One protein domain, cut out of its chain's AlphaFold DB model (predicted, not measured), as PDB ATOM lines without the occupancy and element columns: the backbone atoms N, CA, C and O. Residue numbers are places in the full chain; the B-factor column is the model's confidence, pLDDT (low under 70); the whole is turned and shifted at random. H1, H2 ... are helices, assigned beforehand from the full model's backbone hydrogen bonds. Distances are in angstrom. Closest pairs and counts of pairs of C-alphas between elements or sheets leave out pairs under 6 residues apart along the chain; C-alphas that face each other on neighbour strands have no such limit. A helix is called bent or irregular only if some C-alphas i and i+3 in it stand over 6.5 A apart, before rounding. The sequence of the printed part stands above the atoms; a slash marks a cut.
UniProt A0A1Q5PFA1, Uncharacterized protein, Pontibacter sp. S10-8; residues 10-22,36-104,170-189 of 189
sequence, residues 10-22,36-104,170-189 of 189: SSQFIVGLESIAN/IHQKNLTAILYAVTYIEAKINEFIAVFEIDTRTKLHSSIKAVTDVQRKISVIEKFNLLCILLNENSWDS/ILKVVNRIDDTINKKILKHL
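This is residues 10 to 22, 36 to 104 and 170 to 189 of the 189 residues of an uncharacterized protein of Pontibacter sp. S10-8 (UniProt A0A1Q5PFA1). An elongated helical bundle is built along one long helix, H2, with H1 and H5 beside it and the short H3 and H4 folding back in turn near its last residues. The printed part has 102 residues with five named helices, H1 to H5 in chain order, and no named strand; the class is all helix. It is compact, with a radius of gyration of the C-alphas of 14.6 A, and spans 47 by 25 by 25 A.

H1, residues 10 to 22, begins at C-alpha 10 (38.993, -7.238, 11.651) and is 18.6 A long. H2, residues 36 to 64, is 41.3 A long. H3 is residues 71 to 81, 14.7 A, and H4 residues 86 to 96, 15.6 A. H5, residues 170 to 188, is 27.7 A long and ends at C-alpha 188 (34.162, -25.815, 14.268); it has a kink of 29 degrees near residue 182 and is only just irregular, C-alphas 184 and 187 being 6.6 A apart.

H2 is the hub, touching the four others. The closest C-alphas are Ser 10 and Tyr 50 for H1, 4.9 A, at a shallow tilt of 24 degrees, opposite ways; and Ala 47 and Val 174 for H5, 6.3 A, at 5 degrees, the same way. H2 and H3 form a hairpin, the C-alphas of Glu 63 and His 71 closest at 5.6 A. H3 and H4, also a hairpin, only just touch, with 3 pairs of C-alphas within 8 A. Every O i to N i+4 pair is within hydrogen-bond range in H1, H2 and H4, against 5 of 7 in H3 and 13 of 15 in H5.

The C-alphas of Ile 36 and Lys 69 are farthest apart, 47.8 A. Residues 23 to 35 and 105 to 169 are not printed, with C-alpha gaps of 12.2 A and 16.5 A. No printed residue is under 70 in pLDDT.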
ATOM      1  N   SER A  10      40.347  -7.252  12.195       92.31
ATOM      2  CA  SER A  10      38.993  -7.238  11.651       92.31
ATOM      3  C   SER A  10      38.069  -6.340  12.491       92.31
ATOM      4  O   SER A  10      37.378  -5.494  11.922       92.31
ATOM      5  N   SER A  11      38.127  -6.383  13.832       91.19
ATOM      6  CA  SER A  11      37.273  -5.508  14.653       91.19
ATOM      7  C   SER A  11      37.513  -4.014  14.423       91.19
ATOM      8  O   SER A  11      36.587  -3.223  14.555       91.19
ATOM      9  N   GLN A  12      38.736  -3.603  14.077       92.62
ATOM     10  CA  GLN A  12      39.031  -2.190  13.815       92.62
ATOM     11  C   GLN A  12      38.360  -1.708  12.521       92.62
ATOM     12  O   GLN A  12      37.815  -0.606  12.478       92.62
ATOM     13  N   PHE A  13      38.351  -2.544  11.479       94.88
ATOM     14  CA  PHE A  13      37.730  -2.192  10.202       94.88
ATOM     15  C   PHE A  13      36.206  -2.125  10.284       94.88
ATOM     16  O   PHE A  13      35.621  -1.209   9.709       94.88
ATOM     17  N   ILE A  14      35.563  -3.045  11.011       95.81
ATOM     18  CA  ILE A  14      34.101  -3.007  11.163       95.81
ATOM     19  C   ILE A  14      33.651  -1.805  11.996       95.81
ATOM     20  O   ILE A  14      32.759  -1.088  11.558       95.81
ATOM     21  N   VAL A  15      34.337  -1.488  13.103       94.25
ATOM     22  CA  VAL A  15      34.046  -0.284  13.908       94.25
ATOM     23  C   VAL A  15      34.219   0.988  13.072       94.25
ATOM     24  O   VAL A  15      33.402   1.907  13.136       94.25
ATOM     25  N   GLY A  16      35.264   1.043  12.241       93.12
ATOM     26  CA  GLY A  16      35.463   2.147  11.306       93.12
ATOM     27  C   GLY A  16      34.335   2.265  10.275       93.12
ATOM     28  O   GLY A  16      33.871   3.370   9.998       93.12
ATOM     29  N   LEU A  17      33.875   1.141   9.721       95.31
ATOM     30  CA  LEU A  17      32.784   1.106   8.745       95.31
ATOM     31  C   LEU A  17      31.452   1.548   9.367       95.31
ATOM     32  O   LEU A  17      30.734   2.342   8.761       95.31
ATOM     33  N   GLU A  18      31.148   1.082  10.578       95.06
ATOM     34  CA  GLU A  18      29.975   1.500  11.353       95.06
ATOM     35  C   GLU A  18      29.989   3.006  11.620       95.06
ATOM     36  O   GLU A  18      28.994   3.690  11.384       95.06
ATOM     37  N   SER A  19      31.137   3.542  12.048       92.50
ATOM     38  CA  SER A  19      31.317   4.979  12.271       92.50
ATOM     39  C   SER A  19      31.023   5.791  11.006       92.50
ATOM     40  O   SER A  19      30.253   6.753  11.045       92.50
ATOM     41  N   ILE A  20      31.550   5.361   9.853       91.62
ATOM     42  CA  ILE A  20      31.311   6.031   8.569       91.62
ATOM     43  C   ILE A  20      29.832   5.985   8.183       91.62
ATOM     44  O   ILE A  20      29.266   7.031   7.859       91.62
ATOM     45  N   ALA A  21      29.207   4.806   8.240       91.56
ATOM     46  CA  ALA A  21      27.805   4.630   7.868       91.56
ATOM     47  C   ALA A  21      26.870   5.485   8.734       91.56
ATOM     48  O   ALA A  21      25.987   6.161   8.210       91.56
ATOM     49  N   ASN A  22      27.127   5.544  10.042       88.38
ATOM     50  CA  ASN A  22      26.344   6.364  10.962       88.38
ATOM     51  C   ASN A  22      26.572   7.866  10.726       88.38
ATOM     52  O   ASN A  22      25.609   8.633  10.715       88.38
ATOM     53  N   ILE A  36      31.590  13.165   1.362       87.56
ATOM     54  CA  ILE A  36      30.814  11.939   1.078       87.56
ATOM     55  C   ILE A  36      31.628  10.978   0.201       87.56
ATOM     56  O   ILE A  36      31.721   9.790   0.494       87.56
ATOM     57  N   HIS A  37      32.327  11.521  -0.797       89.31
ATOM     58  CA  HIS A  37      33.238  10.773  -1.656       89.31
ATOM     59  C   HIS A  37      34.330  10.029  -0.874       89.31
ATOM     60  O   HIS A  37      34.537   8.831  -1.070       89.31
ATOM     61  N   GLN A  38      35.024  10.717   0.037       90.19
ATOM     62  CA  GLN A  38      36.078  10.112   0.856       90.19
ATOM     63  C   GLN A  38      35.519   9.074   1.834       90.19
ATOM     64  O   GLN A  38      36.135   8.025   2.047       90.19
ATOM     65  N   LYS A  39      34.340   9.331   2.403       91.69
ATOM     66  CA  LYS A  39      33.644   8.387   3.281       91.69
ATOM     67  C   LYS A  39      33.255   7.112   2.545       91.69
ATOM     68  O   LYS A  39      33.574   6.022   3.009       91.69
ATOM     69  N   ASN A  40      32.656   7.244   1.367       93.62
ATOM     70  CA  ASN A  40      32.261   6.130   0.513       93.62
ATOM     71  C   ASN A  40      33.464   5.290   0.078       93.62
ATOM     72  O   ASN A  40      33.440   4.064   0.193       93.62
ATOM     73  N   LEU A  41      34.553   5.948  -0.329       93.62
ATOM     74  CA  LEU A  41      35.823   5.291  -0.622       93.62
ATOM     75  C   LEU A  41      36.333   4.479   0.577       93.62
ATOM     76  O   LEU A  41      36.688   3.308   0.441       93.62
ATOM     77  N   THR A  42      36.341   5.092   1.759       94.44
ATOM     78  CA  THR A  42      36.819   4.445   2.986       94.44
ATOM     79  C   THR A  42      35.927   3.266   3.372       94.44
ATOM     80  O   THR A  42      36.445   2.204   3.709       94.44
ATOM     81  N   ALA A  43      34.603   3.396   3.241       96.19
ATOM     82  CA  ALA A  43      33.653   2.317   3.496       96.19
ATOM     83  C   ALA A  43      33.904   1.098   2.591       96.19
ATOM     84  O   ALA A  43      33.954  -0.030   3.079       96.19
ATOM     85  N   ILE A  44      34.138   1.314   1.291       96.69
ATOM     86  CA  ILE A  44      34.469   0.244   0.334       96.69
ATOM     87  C   ILE A  44      35.762  -0.479   0.744       96.69
ATOM     88  O   ILE A  44      35.818  -1.713   0.749       96.69
ATOM     89  N   LEU A  45      36.805   0.278   1.101       96.06
ATOM     90  CA  LEU A  45      38.095  -0.287   1.505       96.06
ATOM     91  C   LEU A  45      37.986  -1.060   2.823       96.06
ATOM     92  O   LEU A  45      38.482  -2.186   2.909       96.06
ATOM     93  N   TYR A  46      37.308  -0.501   3.826       97.19
ATOM     94  CA  TYR A  46      37.101  -1.156   5.116       97.19
ATOM     95  C   TYR A  46      36.276  -2.430   4.979       97.19
ATOM     96  O   TYR A  46      36.662  -3.441   5.550       97.19
ATOM     97  N   ALA A  47      35.217  -2.432   4.170       97.88
ATOM     98  CA  ALA A  47      34.392  -3.616   3.945       97.88
ATOM     99  C   ALA A  47      35.186  -4.807   3.390       97.88
ATOM    100  O   ALA A  47      35.110  -5.915   3.926       97.88
ATOM    101  N   VAL A  48      35.978  -4.587   2.335       96.75
ATOM    102  CA  VAL A  48      36.774  -5.665   1.728       96.75
ATOM    103  C   VAL A  48      37.892  -6.114   2.666       96.75
ATOM    104  O   VAL A  48      38.101  -7.314   2.844       96.75
ATOM    105  N   THR A  49      38.578  -5.159   3.300       96.00
ATOM    106  CA  THR A  49      39.694  -5.457   4.208       96.00
ATOM    107  C   THR A  49      39.217  -6.172   5.469       96.00
ATOM    108  O   THR A  49      39.895  -7.075   5.948       96.00
ATOM    109  N   TYR A  50      38.031  -5.832   5.975       96.81
ATOM    110  CA  TYR A  50      37.408  -6.488   7.117       96.81
ATOM    111  C   TYR A  50      37.199  -7.983   6.873       96.81
ATOM    112  O   TYR A  50      37.703  -8.799   7.644       96.81
ATOM    113  N   ILE A  51      36.505  -8.348   5.790       96.81
ATOM    114  CA  ILE A  51      36.218  -9.755   5.476       96.81
ATOM    115  C   ILE A  51      37.506 -10.533   5.218       96.81
ATOM    116  O   ILE A  51      37.654 -11.661   5.692       96.81
ATOM    117  N   GLU A  52      38.477  -9.929   4.530       94.94
ATOM    118  CA  GLU A  52      39.781 -10.556   4.335       94.94
ATOM    119  C   GLU A  52      40.527 -10.774   5.660       94.94
ATOM    120  O   GLU A  52      41.019 -11.877   5.910       94.94
ATOM    121  N   ALA A  53      40.590  -9.758   6.524       94.38
ATOM    122  CA  ALA A  53      41.217  -9.862   7.837       94.38
ATOM    123  C   ALA A  53      40.544 -10.945   8.686       94.38
ATOM    124  O   ALA A  53      41.233 -11.786   9.254       94.38
ATOM    125  N   LYS A  54      39.210 -10.987   8.694       94.00
ATOM    126  CA  LYS A  54      38.413 -11.972   9.430       94.00
ATOM    127  C   LYS A  54      38.706 -13.407   8.983       94.00
ATOM    128  O   LYS A  54      38.944 -14.282   9.812       94.00
ATOM    129  N   ILE A  55      38.735 -13.662   7.673       93.12
ATOM    130  CA  ILE A  55      39.072 -14.989   7.133       93.12
ATOM    131  C   ILE A  55      40.516 -15.366   7.488       93.12
ATOM    132  O   ILE A  55      40.763 -16.489   7.926       93.12
ATOM    133  N   ASN A  56      41.465 -14.433   7.353       91.50
ATOM    134  CA  ASN A  56      42.861 -14.672   7.726       91.50
ATOM    135  C   ASN A  56      43.001 -14.980   9.231       91.50
ATOM    136  O   ASN A  56      43.782 -15.852   9.610       91.50
ATOM    137  N   GLU A  57      42.243 -14.291  10.088       91.19
ATOM    138  CA  GLU A  57      42.184 -14.550  11.529       91.19
ATOM    139  C   GLU A  57      41.668 -15.966  11.813       91.19
ATOM    140  O   GLU A  57      42.290 -16.685  12.594       91.19
ATOM    141  N   PHE A  58      40.603 -16.416  11.137       90.19
ATOM    142  CA  PHE A  58      40.118 -17.794  11.275       90.19
ATOM    143  C   PHE A  58      41.156 -18.829  10.851       90.19
ATOM    144  O   PHE A  58      41.419 -19.766  11.606       90.19
ATOM    145  N   ILE A  59      41.791 -18.647   9.690       88.44
ATOM    146  CA  ILE A  59      42.854 -19.548   9.227       88.44
ATOM    147  C   ILE A  59      43.980 -19.614  10.267       88.44
ATOM    148  O   ILE A  59      44.427 -20.706  10.612       88.44
ATOM    149  N   ALA A  60      44.393 -18.472  10.824       87.62
ATOM    150  CA  ALA A  60      45.424 -18.423  11.857       87.62
ATOM    151  C   ALA A  60      45.006 -19.126  13.161       87.62
ATOM    152  O   ALA A  60      45.845 -19.747  13.817       87.62
ATOM    153  N   VAL A  61      43.728 -19.054  13.553       86.75
ATOM    154  CA  VAL A  61      43.214 -19.780  14.726       86.75
ATOM    155  C   VAL A  61      43.333 -21.286  14.515       86.75
ATOM    156  O   VAL A  61      43.916 -21.967  15.360       86.75
ATOM    157  N   PHE A  62      42.859 -21.803  13.383       85.19
ATOM    158  CA  PHE A  62      42.955 -23.232  13.102       85.19
ATOM    159  C   PHE A  62      44.392 -23.712  12.844       85.19
ATOM    160  O   PHE A  62      44.728 -24.849  13.166       85.19
ATOM    161  N   GLU A  63      45.262 -22.859  12.291       84.00
ATOM    162  CA  GLU A  63      46.688 -23.166  12.135       84.00
ATOM    163  C   GLU A  63      47.335 -23.435  13.500       84.00
ATOM    164  O   GLU A  63      48.176 -24.322  13.625       84.00
ATOM    165  N   ILE A  64      46.948 -22.694  14.540       82.88
ATOM    166  CA  ILE A  64      47.520 -22.839  15.883       82.88
ATOM    167  C   ILE A  64      46.848 -23.970  16.668       82.88
ATOM    168  O   ILE A  64      47.501 -24.585  17.515       82.88
ATOM    169  N   ASP A  65      45.569 -24.264  16.414       80.38
ATOM    170  CA  ASP A  65      44.869 -25.320  17.143       80.38
ATOM    171  C   ASP A  65      45.299 -26.723  16.687       80.38
ATOM    172  O   ASP A  65      44.682 -27.379  15.843       80.38
ATOM    173  N   THR A  66      46.371 -27.199  17.318       71.94
ATOM    174  CA  THR A  66      46.950 -28.539  17.147       71.94
ATOM    175  C   THR A  66      46.015 -29.684  17.542       71.94
ATOM    176  O   THR A  66      46.296 -30.831  17.203       71.94
ATOM    177  N   ARG A  67      44.902 -29.403  18.235       70.56
ATOM    178  CA  ARG A  67      43.897 -30.416  18.593       70.56
ATOM    179  C   ARG A  67      42.965 -30.719  17.426       70.56
ATOM    180  O   ARG A  67      42.285 -31.746  17.431       70.56
ATOM    181  N   THR A  68      42.918 -29.842  16.426       70.06
ATOM    182  CA  THR A  68      42.081 -30.046  15.247       70.06
ATOM    183  C   THR A  68      42.714 -31.096  14.339       70.06
ATOM    184  O   THR A  68      43.902 -31.045  14.014       70.06
ATOM    185  N   LYS A  69      41.900 -32.033  13.835       72.00
ATOM    186  CA  LYS A  69      42.327 -32.979  12.784       72.00
ATOM    187  C   LYS A  69      42.748 -32.267  11.488       72.00
ATOM    188  O   LYS A  69      43.364 -32.875  10.621       72.00
ATOM    189  N   LEU A  70      42.414 -30.982  11.373       76.19
ATOM    190  CA  LEU A  70      42.670 -30.126  10.223       76.19
ATOM    191  C   LEU A  70      44.024 -29.419  10.284       76.19
ATOM    192  O   LEU A  70      44.445 -28.881   9.264       76.19
ATOM    193  N   HIS A  71      44.730 -29.448  11.420       77.44
ATOM    194  CA  HIS A  71      45.984 -28.718  11.616       77.44
ATOM    195  C   HIS A  71      47.005 -28.955  10.488       77.44
ATOM    196  O   HIS A  71      47.555 -28.005   9.933       77.44
ATOM    197  N   SER A  72      47.225 -30.213  10.087       77.56
ATOM    198  CA  SER A  72      48.161 -30.560   9.007       77.56
ATOM    199  C   SER A  72      47.721 -30.024   7.640       77.56
ATOM    200  O   SER A  72      48.553 -29.540   6.873       77.56
ATOM    201  N   SER A  73      46.417 -30.063   7.357       82.19
ATOM    202  CA  SER A  73      45.841 -29.569   6.101       82.19
ATOM    203  C   SER A  73      45.883 -28.041   6.035       82.19
ATOM    204  O   SER A  73      46.243 -27.473   5.012       82.19
ATOM    205  N   ILE A  74      45.597 -27.367   7.150       80.56
ATOM    206  CA  ILE A  74      45.609 -25.903   7.249       80.56
ATOM    207  C   ILE A  74      47.031 -25.364   7.175       80.56
ATOM    208  O   ILE A  74      47.279 -24.379   6.488       80.56
ATOM    209  N   LYS A  75      47.996 -26.062   7.777       78.44
ATOM    210  CA  LYS A  75      49.410 -25.703   7.660       78.44
ATOM    211  C   LYS A  75      49.912 -25.752   6.213       78.44
ATOM    212  O   LYS A  75      50.637 -24.851   5.807       78.44
ATOM    213  N   ALA A  76      49.503 -26.751   5.425       76.25
ATOM    214  CA  ALA A  76      49.848 -26.834   3.998       76.25
ATOM    215  C   ALA A  76      49.228 -25.690   3.173       76.25
ATOM    216  O   ALA A  76      49.764 -25.257   2.155       76.25
ATOM    217  N   VAL A  77      48.095 -25.177   3.639       75.81
ATOM    218  CA  VAL A  77      47.338 -24.096   3.012       75.81
ATOM    219  C   VAL A  77      47.902 -22.722   3.361       75.81
ATOM    220  O   VAL A  77      47.787 -21.798   2.552       75.81
ATOM    221  N   THR A  78      48.522 -22.565   4.532       77.25
ATOM    222  CA  THR A  78      49.073 -21.290   5.012       77.25
ATOM    223  C   THR A  78      50.043 -20.649   4.007       77.25
ATOM    224  O   THR A  78      50.095 -19.421   3.890       77.25
ATOM    225  N   ASP A  79      50.764 -21.458   3.234       76.31
ATOM    226  CA  ASP A  79      51.698 -20.973   2.213       76.31
ATOM    227  C   ASP A  79      50.990 -20.512   0.929       76.31
ATOM    228  O   ASP A  79      51.448 -19.589   0.248       76.31
ATOM    229  N   VAL A  80      49.840 -21.113   0.618       80.75
ATOM    230  CA  VAL A  80      49.024 -20.796  -0.561       80.75
ATOM    231  C   VAL A  80      48.128 -19.587  -0.302       80.75
ATOM    232  O   VAL A  80      47.974 -18.747  -1.190       80.75
ATOM    233  N   GLN A  81      47.598 -19.426   0.920       80.44
ATOM    234  CA  GLN A  81      46.629 -18.364   1.223       80.44
ATOM    235  C   GLN A  81      47.152 -16.952   0.916       80.44
ATOM    236  O   GLN A  81      46.379 -16.072   0.564       80.44
ATOM    237  N   ARG A  82      48.468 -16.712   0.993       79.50
ATOM    238  CA  ARG A  82      49.055 -15.387   0.712       79.50
ATOM    239  C   ARG A  82      48.963 -14.971  -0.759       79.50
ATOM    240  O   ARG A  82      49.179 -13.802  -1.056       79.50
ATOM    241  N   LYS A  83      48.697 -15.914  -1.665       86.06
ATOM    242  CA  LYS A  83      48.712 -15.708  -3.122       86.06
ATOM    243  C   LYS A  83      47.329 -15.778  -3.766       86.06
ATOM    244  O   LYS A  83      47.226 -15.558  -4.967       86.06
ATOM    245  N   ILE A  84      46.299 -16.099  -2.990       89.88
ATOM    246  CA  ILE A  84      44.939 -16.316  -3.484       89.88
ATOM    247  C   ILE A  84      44.005 -15.212  -2.981       89.88
ATOM    248  O   ILE A  84      44.251 -14.568  -1.958       89.88
ATOM    249  N   SER A  85      42.927 -14.992  -3.720       91.44
ATOM    250  CA  SER A  85      41.890 -14.010  -3.418       91.44
ATOM    251  C   SER A  85      41.114 -14.347  -2.142       91.44
ATOM    252  O   SER A  85      41.077 -15.489  -1.688       91.44
ATOM    253  N   VAL A  86      40.424 -13.350  -1.581       92.38
ATOM    254  CA  VAL A  86      39.561 -13.529  -0.400       92.38
ATOM    255  C   VAL A  86      38.494 -14.618  -0.598       92.38
ATOM    256  O   VAL A  86      38.234 -15.392   0.320       92.38
ATOM    257  N   ILE A  87      37.937 -14.730  -1.808       94.56
ATOM    258  CA  ILE A  87      36.942 -15.752  -2.164       94.56
ATOM    259  C   ILE A  87      37.586 -17.141  -2.151       94.56
ATOM    260  O   ILE A  87      37.038 -18.076  -1.570       94.56
ATOM    261  N   GLU A  88      38.774 -17.281  -2.739       93.50
ATOM    262  CA  GLU A  88      39.515 -18.546  -2.739       93.50
ATOM    263  C   GLU A  88      39.929 -18.961  -1.323       93.50
ATOM    264  O   GLU A  88      39.788 -20.134  -0.978       93.50
ATOM    265  N   LYS A  89      40.355 -18.015  -0.470       92.31
ATOM    266  CA  LYS A  89      40.638 -18.280   0.954       92.31
ATOM    267  C   LYS A  89      39.412 -18.833   1.672       92.31
ATOM    268  O   LYS A  89      39.511 -19.838   2.373       92.31
ATOM    269  N   PHE A  90      38.257 -18.191   1.486       93.81
ATOM    270  CA  PHE A  90      37.003 -18.643   2.081       93.81
ATOM    271  C   PHE A  90      36.604 -20.033   1.577       93.81
ATOM    272  O   PHE A  90      36.308 -20.912   2.380       93.81
ATOM    273  N   ASN A  91      36.644 -20.258   0.261       94.19
ATOM    274  CA  ASN A  91      36.291 -21.542  -0.343       94.19
ATOM    275  C   ASN A  91      37.167 -22.673   0.163       94.19
ATOM    276  O   ASN A  91      36.666 -23.747   0.483       94.19
ATOM    277  N   LEU A  92      38.462 -22.414   0.264       90.69
ATOM    278  CA  LEU A  92      39.405 -23.373   0.786       90.69
ATOM    279  C   LEU A  92      39.087 -23.708   2.247       90.69
ATOM    280  O   LEU A  92      39.047 -24.885   2.604       90.69
ATOM    281  N   LEU A  93      38.809 -22.702   3.080       89.69
ATOM    282  CA  LEU A  93      38.406 -22.932   4.465       89.69
ATOM    283  C   LEU A  93      37.105 -23.747   4.541       89.69
ATOM    284  O   LEU A  93      37.025 -24.696   5.314       89.69
ATOM    285  N   CYS A  94      36.116 -23.447   3.696       91.94
ATOM    286  CA  CYS A  94      34.887 -24.231   3.609       91.94
ATOM    287  C   CYS A  94      35.138 -25.687   3.201       91.94
ATOM    288  O   CYS A  94      34.564 -26.577   3.816       91.94
ATOM    289  N   ILE A  95      36.022 -25.950   2.233       90.75
ATOM    290  CA  ILE A  95      36.388 -27.317   1.827       90.75
ATOM    291  C   ILE A  95      36.972 -28.091   3.014       90.75
ATOM    292  O   ILE A  95      36.567 -29.222   3.272       90.75
ATOM    293  N   LEU A  96      37.883 -27.475   3.771       88.19
ATOM    294  CA  LEU A  96      38.500 -28.104   4.943       88.19
ATOM    295  C   LEU A  96      37.493 -28.387   6.062       88.19
ATOM    296  O   LEU A  96      37.617 -29.386   6.764       88.19
ATOM    297  N   LEU A  97      36.494 -27.520   6.218       89.56
ATOM    298  CA  LEU A  97      35.451 -27.633   7.236       89.56
ATOM    299  C   LEU A  97      34.216 -28.420   6.765       89.56
ATOM    300  O   LEU A  97      33.253 -28.540   7.520       89.56
ATOM    301  N   ASN A  98      34.232 -28.962   5.541       90.44
ATOM    302  CA  ASN A  98      33.083 -29.613   4.906       90.44
ATOM    303  C   ASN A  98      31.814 -28.724   4.887       90.44
ATOM    304  O   ASN A  98      30.700 -29.175   5.149       90.44
ATOM    305  N   GLU A  99      31.995 -27.438   4.589       94.56
ATOM    306  CA  GLU A  99      30.941 -26.435   4.428       94.56
ATOM    307  C   GLU A  99      30.699 -26.093   2.956       94.56
ATOM    308  O   GLU A  99      31.590 -26.193   2.114       94.56
ATOM    309  N   ASN A 100      29.509 -25.565   2.651       93.81
ATOM    310  CA  ASN A 100      29.235 -25.034   1.313       93.81
ATOM    311  C   ASN A 100      30.132 -23.823   1.011       93.81
ATOM    312  O   ASN A 100      30.186 -22.885   1.815       93.81
ATOM    313  N   SER A 101      30.757 -23.834  -0.163       94.56
ATOM    314  CA  SER A 101      31.585 -22.754  -0.702       94.56
ATOM    315  C   SER A 101      30.786 -21.481  -1.027       94.56
ATOM    316  O   SER A 101      29.557 -21.441  -0.941       94.56
ATOM    317  N   TRP A 102      31.514 -20.429  -1.392       96.00
ATOM    318  CA  TRP A 102      31.012 -19.164  -1.912       96.00
ATOM    319  C   TRP A 102      30.178 -19.376  -3.176       96.00
ATOM    320  O   TRP A 102      30.645 -19.982  -4.139       96.00
ATOM    321  N   ASP A 103      28.957 -18.845  -3.180       95.44
ATOM    322  CA  ASP A 103      28.038 -18.919  -4.315       95.44
ATOM    323  C   ASP A 103      27.686 -17.505  -4.784       95.44
ATOM    324  O   ASP A 103      26.805 -16.855  -4.220       95.44
ATOM    325  N   SER A 104      28.366 -17.037  -5.832       93.88
ATOM    326  CA  SER A 104      28.211 -15.690  -6.404       93.88
ATOM    327  C   SER A 104      26.800 -15.393  -6.928       93.88
ATOM    328  O   SER A 104      26.474 -14.242  -7.212       93.88
ATOM    329  N   ILE A 170      26.624  -0.908   2.146       97.81
ATOM    330  CA  ILE A 170      27.866  -1.674   2.339       97.81
ATOM    331  C   ILE A 170      27.872  -2.364   3.708       97.81
ATOM    332  O   ILE A 170      28.113  -3.569   3.782       97.81
ATOM    333  N   LEU A 171      27.574  -1.630   4.784       97.69
ATOM    334  CA  LEU A 171      27.543  -2.164   6.145       97.69
ATOM    335  C   LEU A 171      26.527  -3.305   6.278       97.69
ATOM    336  O   LEU A 171      26.845  -4.358   6.827       97.69
ATOM    337  N   LYS A 172      25.323  -3.143   5.715       97.62
ATOM    338  CA  LYS A 172      24.298  -4.197   5.705       97.62
ATOM    339  C   LYS A 172      24.790  -5.467   5.006       97.62
ATOM    340  O   LYS A 172      24.558  -6.567   5.506       97.62
ATOM    341  N   VAL A 173      25.457  -5.336   3.858       98.00
ATOM    342  CA  VAL A 173      26.023  -6.478   3.121       98.00
ATOM    343  C   VAL A 173      27.131  -7.151   3.930       98.00
ATOM    344  O   VAL A 173      27.123  -8.376   4.071       98.00
ATOM    345  N   VAL A 174      28.043  -6.362   4.501       98.00
ATOM    346  CA  VAL A 174      29.148  -6.850   5.336       98.00
ATOM    347  C   VAL A 174      28.633  -7.622   6.546       98.00
ATOM    348  O   VAL A 174      29.092  -8.737   6.770       98.00
ATOM    349  N   ASN A 175      27.633  -7.102   7.261       97.88
ATOM    350  CA  ASN A 175      27.047  -7.785   8.418       97.88
ATOM    351  C   ASN A 175      26.442  -9.142   8.035       97.88
ATOM    352  O   ASN A 175      26.650 -10.139   8.720       97.88
ATOM    353  N   ARG A 176      25.749  -9.224   6.891       97.81
ATOM    354  CA  ARG A 176      25.181 -10.496   6.411       97.81
ATOM    355  C   ARG A 176      26.259 -11.506   6.014       97.81
ATOM    356  O   ARG A 176      26.084 -12.706   6.247       97.81
ATOM    357  N   ILE A 177      27.347 -11.044   5.392       95.94
ATOM    358  CA  ILE A 177      28.511 -11.887   5.093       95.94
ATOM    359  C   ILE A 177      29.143 -12.372   6.395       95.94
ATOM    360  O   ILE A 177      29.347 -13.576   6.524       95.94
ATOM    361  N   ASP A 178      29.413 -11.482   7.351       95.69
ATOM    362  CA  ASP A 178      30.035 -11.843   8.629       95.69
ATOM    363  C   ASP A 178      29.188 -12.873   9.380       95.69
ATOM    364  O   ASP A 178      29.702 -13.918   9.768       95.69
ATOM    365  N   ASP A 179      27.870 -12.678   9.456       96.06
ATOM    366  CA  ASP A 179      26.944 -13.666  10.016       96.06
ATOM    367  C   ASP A 179      27.060 -15.030   9.325       96.06
ATOM    368  O   ASP A 179      27.045 -16.078   9.975       96.06
ATOM    369  N   THR A 180      27.158 -15.037   7.994       95.06
ATOM    370  CA  THR A 180      27.271 -16.268   7.200       95.06
ATOM    371  C   THR A 180      28.606 -16.968   7.450       95.06
ATOM    372  O   THR A 180      28.634 -18.185   7.648       95.06
ATOM    373  N   ILE A 181      29.702 -16.208   7.475       93.12
ATOM    374  CA  ILE A 181      31.056 -16.680   7.778       93.12
ATOM    375  C   ILE A 181      31.089 -17.263   9.197       93.12
ATOM    376  O   ILE A 181      31.485 -18.414   9.379       93.12
ATOM    377  N   ASN A 182      30.597 -16.518  10.187       93.12
ATOM    378  CA  ASN A 182      30.546 -16.932  11.585       93.12
ATOM    379  C   ASN A 182      29.720 -18.214  11.762       93.12
ATOM    380  O   ASN A 182      30.201 -19.165  12.371       93.12
ATOM    381  N   LYS A 183      28.517 -18.302  11.172       93.25
ATOM    382  CA  LYS A 183      27.672 -19.514  11.230       93.25
ATOM    383  C   LYS A 183      28.356 -20.750  10.645       93.25
ATOM    384  O   LYS A 183      28.152 -21.856  11.141       93.25
ATOM    385  N   LYS A 184      29.136 -20.575   9.576       92.25
ATOM    386  CA  LYS A 184      29.855 -21.671   8.916       92.25
ATOM    387  C   LYS A 184      31.088 -22.104   9.692       92.25
ATOM    388  O   LYS A 184      31.340 -23.298   9.764       92.25
ATOM    389  N   ILE A 185      31.839 -21.158  10.253       88.44
ATOM    390  CA  ILE A 185      33.184 -21.412  10.779       88.44
ATOM    391  C   ILE A 185      33.198 -21.589  12.298       88.44
ATOM    392  O   ILE A 185      33.840 -22.517  12.779       88.44
ATOM    393  N   LEU A 186      32.488 -20.749  13.063       85.19
ATOM    394  CA  LEU A 186      32.581 -20.748  14.532       85.19
ATOM    395  C   LEU A 186      32.125 -22.059  15.167       85.19
ATOM    396  O   LEU A 186      32.619 -22.413  16.225       85.19
ATOM    397  N   LYS A 187      31.219 -22.802  14.527       85.25
ATOM    398  CA  LYS A 187      30.774 -24.114  15.023       85.25
ATOM    399  C   LYS A 187      31.866 -25.197  14.996       85.25
ATOM    400  O   LYS A 187      31.632 -26.288  15.504       85.25
ATOM    401  N   HIS A 188      33.005 -24.919  14.358       81.56
ATOM    402  CA  HIS A 188      34.162 -25.815  14.268       81.56
ATOM    403  C   HIS A 188      35.335 -25.380  15.164       81.56
ATOM    404  O   HIS A 188      36.363 -26.059  15.166       81.56
ATOM    405  N   LEU A 189      35.197 -24.259  15.884       74.44
ATOM    406  CA  LEU A 189      36.131 -23.786  16.916       74.44
ATOM    407  C   LEU A 189      35.650 -24.208  18.307       74.44
ATOM    408  O   LEU A 189      36.527 -24.516  19.144       74.44
TER     409      LEU A 189